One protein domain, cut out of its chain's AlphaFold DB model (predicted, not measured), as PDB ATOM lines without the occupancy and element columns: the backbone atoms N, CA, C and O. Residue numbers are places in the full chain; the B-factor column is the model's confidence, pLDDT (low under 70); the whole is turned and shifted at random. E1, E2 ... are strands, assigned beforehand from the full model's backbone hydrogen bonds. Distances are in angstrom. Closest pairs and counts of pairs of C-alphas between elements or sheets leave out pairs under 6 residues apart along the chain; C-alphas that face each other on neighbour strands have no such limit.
ATOM      1  N   SER A   2     159.417 156.909 176.343       72.94
ATOM      2  CA  SER A   2     159.526 155.609 177.050       72.94
ATOM      3  C   SER A   2     158.145 155.047 177.433       72.94
ATOM      4  O   SER A   2     157.129 155.609 177.017       72.94
ATOM      5  N   LEU A   3     158.080 153.881 178.087       80.31
ATOM      6  CA  LEU A   3     156.877 153.441 178.815       80.31
ATOM      7  C   LEU A   3     156.881 154.079 180.220       80.31
ATOM      8  O   LEU A   3     157.968 154.409 180.700       80.31
ATOM      9  N   PRO A   4     155.712 154.290 180.850       84.44
ATOM     10  CA  PRO A   4     155.640 154.770 182.225       84.44
ATOM     11  C   PRO A   4     156.195 153.726 183.201       84.44
ATOM     12  O   PRO A   4     156.161 152.522 182.935       84.44
ATOM     13  N   ILE A   5     156.683 154.212 184.337       82.81
ATOM     14  CA  ILE A   5     157.094 153.400 185.481       82.81
ATOM     15  C   ILE A   5     155.904 153.307 186.435       82.81
ATOM     16  O   ILE A   5     155.232 154.305 186.681       82.81
ATOM     17  N   TRP A   6     155.635 152.115 186.961       83.56
ATOM     18  CA  TRP A   6     154.514 151.877 187.867       83.56
ATOM     19  C   TRP A   6     154.999 151.910 189.316       83.56
ATOM     20  O   TRP A   6     155.905 151.165 189.688       83.56
ATOM     21  N   GLU A   7     154.431 152.808 190.117       78.31
ATOM     22  CA  GLU A   7     154.798 152.970 191.524       78.31
ATOM     23  C   GLU A   7     154.466 151.706 192.324       78.31
ATOM     24  O   GLU A   7     153.371 151.159 192.199       78.31
ATOM     25  N   GLY A   8     155.408 151.261 193.161       75.12
ATOM     26  CA  GLY A   8     155.266 150.060 193.990       75.12
ATOM     27  C   GLY A   8     155.610 148.740 193.296       75.12
ATOM     28  O   GLY A   8     155.473 147.698 193.930       75.12
ATOM     29  N   TYR A   9     156.068 148.774 192.036       78.50
ATOM     30  CA  TYR A   9     156.488 147.586 191.289       78.50
ATOM     31  C   TYR A   9     157.983 147.627 190.932       78.50
ATOM     32  O   TYR A   9     158.505 148.686 190.548       78.50
ATOM     33  N   PRO A  10     158.682 146.477 190.999       80.69
ATOM     34  CA  PRO A  10     160.111 146.422 190.731       80.69
ATOM     35  C   PRO A  10     160.413 146.592 189.244       80.69
ATOM     36  O   PRO A  10     159.814 145.930 188.409       80.69
ATOM     37  N   HIS A  11     161.388 147.405 188.861       76.88
ATOM     38  CA  HIS A  11     161.773 147.551 187.454       76.88
ATOM     39  C   HIS A  11     163.281 147.708 187.287       76.88
ATOM     40  O   HIS A  11     164.008 148.030 188.217       76.88
ATOM     41  N   THR A  12     163.782 147.458 186.079       76.62
ATOM     42  CA  THR A  12     165.183 147.740 185.756       76.62
ATOM     43  C   THR A  12     165.307 149.165 185.247       76.62
ATOM     44  O   THR A  12     164.618 149.551 184.302       76.62
ATOM     45  N   THR A  13     166.233 149.917 185.827       73.38
ATOM     46  CA  THR A  13     166.562 151.278 185.408       73.38
ATOM     47  C   THR A  13     168.068 151.421 185.192       73.38
ATOM     48  O   THR A  13     168.862 150.571 185.593       73.38
ATOM     49  N   THR A  14     168.477 152.468 184.485       72.31
ATOM     50  CA  THR A  14     169.890 152.846 184.346       72.31
ATOM     51  C   THR A  14     170.044 154.230 184.939       72.31
ATOM     52  O   THR A  14     169.264 155.116 184.608       72.31
ATOM     53  N   VAL A  15     171.019 154.406 185.823       71.94
ATOM     54  CA  VAL A  15     171.297 155.672 186.503       71.94
ATOM     55  C   VAL A  15     172.689 156.135 186.097       71.94
ATOM     56  O   VAL A  15     173.625 155.335 186.031       71.94
ATOM     57  N   LEU A  16     172.832 157.426 185.802       75.00
ATOM     58  CA  LEU A  16     174.138 158.034 185.586       75.00
ATOM     59  C   LEU A  16     174.696 158.468 186.943       75.00
ATOM     60  O   LEU A  16     174.126 159.334 187.599       75.00
ATOM     61  N   ARG A  17     175.808 157.867 187.363       77.62
ATOM     62  CA  ARG A  17     176.534 158.251 188.579       77.62
ATOM     63  C   ARG A  17     177.865 158.900 188.218       77.62
ATOM     64  O   ARG A  17     178.313 158.834 187.074       77.62
ATOM     65  N   ALA A  18     178.537 159.477 189.214       78.56
ATOM     66  CA  ALA A  18     179.864 160.079 189.043       78.56
ATOM     67  C   ALA A  18     180.893 159.114 188.413       78.56
ATOM     68  O   ALA A  18     181.775 159.549 187.681       78.56
ATOM     69  N   ASN A  19     180.739 157.805 188.645       81.19
ATOM     70  CA  ASN A  19     181.656 156.764 188.169       81.19
ATOM     71  C   ASN A  19     181.224 156.122 186.835       81.19
ATOM     72  O   ASN A  19     181.838 155.148 186.402       81.19
ATOM     73  N   GLY A  20     180.172 156.638 186.189       80.62
ATOM     74  CA  GLY A  20     179.653 156.131 184.918       80.62
ATOM     75  C   GLY A  20     178.199 155.660 184.983       80.62
ATOM     76  O   GLY A  20     177.447 155.994 185.899       80.62
ATOM     77  N   LEU A  21     177.789 154.902 183.963       78.19
ATOM     78  CA  LEU A  21     176.444 154.336 183.867       78.19
ATOM     79  C   LEU A  21     176.339 153.071 184.721       78.19
ATOM     80  O   LEU A  21     177.063 152.103 184.496       78.19
ATOM     81  N   GLU A  22     175.393 153.061 185.652       78.38
ATOM     82  CA  GLU A  22     175.076 151.904 186.482       78.38
ATOM     83  C   GLU A  22     173.683 151.384 186.133       78.38
ATOM     84  O   GLU A  22     172.702 152.133 186.108       78.38
ATOM     85  N   ARG A  23     173.580 150.082 185.858       72.00
ATOM     86  CA  ARG A  23     172.295 149.418 185.639       72.00
ATOM     87  C   ARG A  23     171.786 148.870 186.967       72.00
ATOM     88  O   ARG A  23     172.356 147.921 187.494       72.00
ATOM     89  N   VAL A  24     170.689 149.431 187.463       71.94
ATOM     90  CA  VAL A  24     170.015 148.959 188.674       71.94
ATOM     91  C   VAL A  24     168.942 147.954 188.269       71.94
ATOM     92  O   VAL A  24     168.012 148.280 187.526       71.94
ATOM     93  N   LEU A  25     169.098 146.712 188.721       67.88
ATOM     94  CA  LEU A  25     168.148 145.630 188.476       67.88
ATOM     95  C   LEU A  25     167.090 145.598 189.582       67.88
ATOM     96  O   LEU A  25     167.415 145.822 190.742       67.88
ATOM     97  N   ASP A  26     165.849 145.306 189.191       64.56
ATOM     98  CA  ASP A  26     164.711 145.038 190.085       64.56
ATOM     99  C   ASP A  26     164.538 146.062 191.226       64.56
ATOM    100  O   ASP A  26     164.249 145.725 192.372       64.56
ATOM    101  N   TYR A  27     164.697 147.341 190.881       70.38
ATOM    102  CA  TYR A  27     164.480 148.479 191.764       70.38
ATOM    103  C   TYR A  27     163.003 148.594 192.147       70.38
ATOM    104  O   TYR A  27     162.157 148.821 191.281       70.38
ATOM    105  N   ASP A  28     162.719 148.489 193.444       67.06
ATOM    106  CA  ASP A  28     161.410 148.757 194.033       67.06
ATOM    107  C   ASP A  28     161.422 150.151 194.691       67.06
ATOM    108  O   ASP A  28     162.207 150.380 195.619       67.06
ATOM    109  N   PRO A  29     160.575 151.096 194.243       63.31
ATOM    110  CA  PRO A  29     160.589 152.466 194.747       63.31
ATOM    111  C   PRO A  29     160.151 152.600 196.208       63.31
ATOM    112  O   PRO A  29     160.444 153.622 196.826       63.31
ATOM    113  N   VAL A  30     159.465 151.595 196.752       66.56
ATOM    114  CA  VAL A  30     159.000 151.567 198.138       66.56
ATOM    115  C   VAL A  30     159.998 150.824 199.020       66.56
ATOM    116  O   VAL A  30     160.343 151.317 200.091       66.56
ATOM    117  N   LEU A  31     160.477 149.656 198.579       66.75
ATOM    118  CA  LEU A  31     161.348 148.804 199.398       66.75
ATOM    119  C   LEU A  31     162.828 149.201 199.330       66.75
ATOM    120  O   LEU A  31     163.523 149.105 200.336       66.75
ATOM    121  N   ASN A  32     163.315 149.654 198.171       66.56
ATOM    122  CA  ASN A  32     164.733 149.946 197.936       66.56
ATOM    123  C   ASN A  32     164.923 151.265 197.164       66.56
ATOM    124  O   ASN A  32     165.441 151.229 196.046       66.56
ATOM    125  N   PRO A  33     164.520 152.431 197.715       67.88
ATOM    126  CA  PRO A  33     164.564 153.720 197.024       67.88
ATOM    127  C   PRO A  33     165.983 154.065 196.534       67.88
ATOM    128  O   PRO A  33     166.922 154.132 197.326       67.88
ATOM    129  N   VAL A  34     166.141 154.339 195.236       64.12
ATOM    130  CA  VAL A  34     167.384 154.868 194.665       64.12
ATOM    131  C   VAL A  34     167.219 156.379 194.512       64.12
ATOM    132  O   VAL A  34     166.282 156.812 193.833       64.12
ATOM    133  N   PRO A  35     168.089 157.195 195.128       56.59
ATOM    134  CA  PRO A  35     168.067 158.630 194.907       56.59
ATOM    135  C   PRO A  35     168.477 158.921 193.458       56.59
ATOM    136  O   PRO A  35     169.508 158.437 192.996       56.59
ATOM    137  N   ASP A  36     167.660 159.732 192.783       59.75
ATOM    138  CA  ASP A  36     167.883 160.281 191.440       59.75
ATOM    139  C   ASP A  36     167.646 159.310 190.258       59.75
ATOM    140  O   ASP A  36     168.516 158.562 189.811       59.75
ATOM    141  N   MET A  37     166.422 159.339 189.717       61.38
ATOM    142  CA  MET A  37     166.027 158.599 188.512       61.38
ATOM    143  C   MET A  37     166.053 159.518 187.287       61.38
ATOM    144  O   MET A  37     165.017 159.983 186.816       61.38
ATOM    145  N   THR A  38     167.242 159.740 186.728       55.84
ATOM    146  CA  THR A  38     167.490 160.714 185.646       55.84
ATOM    147  C   THR A  38     166.747 160.418 184.326       55.84
ATOM    148  O   THR A  38     166.708 161.265 183.438       55.84
ATOM    149  N   TYR A  39     166.133 159.234 184.175       59.94
ATOM    150  CA  TYR A  39     165.494 158.776 182.928       59.94
ATOM    151  C   TYR A  39     164.018 158.364 183.066       59.94
ATOM    152  O   TYR A  39     163.417 157.878 182.102       59.94
ATOM    153  N   ALA A  40     163.407 158.549 184.239       62.09
ATOM    154  CA  ALA A  40     161.992 158.252 184.436       62.09
ATOM    155  C   ALA A  40     161.123 159.324 183.760       62.09
ATOM    156  O   ALA A  40     161.071 160.468 184.195       62.09
ATOM    157  N   THR A  41     160.430 158.966 182.674       65.06
ATOM    158  CA  THR A  41     159.572 159.925 181.950       65.06
ATOM    159  C   THR A  41     158.233 160.202 182.623       65.06
ATOM    160  O   THR A  41     157.683 161.280 182.436       65.06
ATOM    161  N   GLU A  42     157.666 159.221 183.326       78.69
ATOM    162  CA  GLU A  42     156.352 159.325 183.970       78.69
ATOM    163  C   GLU A  42     156.240 158.218 185.023       78.69
ATOM    164  O   GLU A  42     156.552 157.062 184.722       78.69
ATOM    165  N   PHE A  43     155.777 158.569 186.222       76.75
ATOM    166  CA  PHE A  43     155.365 157.613 187.246       76.75
ATOM    167  C   PHE A  43     153.845 157.508 187.244       76.75
ATOM    168  O   PHE A  43     153.143 158.519 187.216       76.75
ATOM    169  N   ARG A  44     153.334 156.279 187.246       83.00
ATOM    170  CA  ARG A  44     151.907 155.989 187.343       83.00
ATOM    171  C   ARG A  44     151.623 155.200 188.598       83.00
ATOM    172  O   ARG A  44     152.235 154.165 188.848       83.00
ATOM    173  N   LYS A  45     150.627 155.665 189.339       77.69
ATOM    174  CA  LYS A  45     150.087 154.953 190.484       77.69
ATOM    175  C   LYS A  45     148.887 154.123 190.049       77.69
ATOM    176  O   LYS A  45     147.902 154.667 189.554       77.69
ATOM    177  N   GLN A  46     148.962 152.819 190.265       76.81
ATOM    178  CA  GLN A  46     147.839 151.905 190.096       76.81
ATOM    179  C   GLN A  46     147.898 150.857 191.201       76.81
ATOM    180  O   GLN A  46     148.939 150.262 191.456       76.81
TER     181      GLN A  46
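Overview. This is residues 2 to 46 of the 188 residues of an uncharacterized protein of Aquimarina algiphila (UniProt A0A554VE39). With little regular structure, this domain is a hairpin of two strands, E1 and E2, whose turn makes one end of the long axis, and a long loop, residues 28 to 46, that crosses over the hairpin and folds back to the first residues. There residues 43 to 44 make a short parallel pairing with residues 5 to 6. The printed part has 45 residues, 15 of them in two antiparallel strands, E1 then E2, and no named helix: all strand. It is compact, radius of gyration of the C-alphas 10.4 A, and only just elongated, spanning 34 by 23 by 14 A.

Arrangement. Look first at E1, residues 11 to 17, and E2, residues 20 to 27, a hairpin with a tight link. Their directions stand at 156 degrees, antiparallel. C-alphas 14 and 23 face each other at 4.4 A. Within hydrogen-bond range you find N 15 and O 22, 2.8 A, and N 24 and O 13, 2.9 A.

Along the chain. Find C-alpha 11 at (161.773, 147.551, 187.454); E1 runs 18.3 A from there. E2, also 18.3 A, ends at C-alpha 27, (164.480, 148.479, 191.764).

Size, cuts and confidence. The C-alphas farthest apart, Asn 19 and Gln 46, are 34.2 A apart. The printed part has no cut. Mean pLDDT of the printed part is 72.4; look for values under 70 at residues 25 to 26 and 28 to 41.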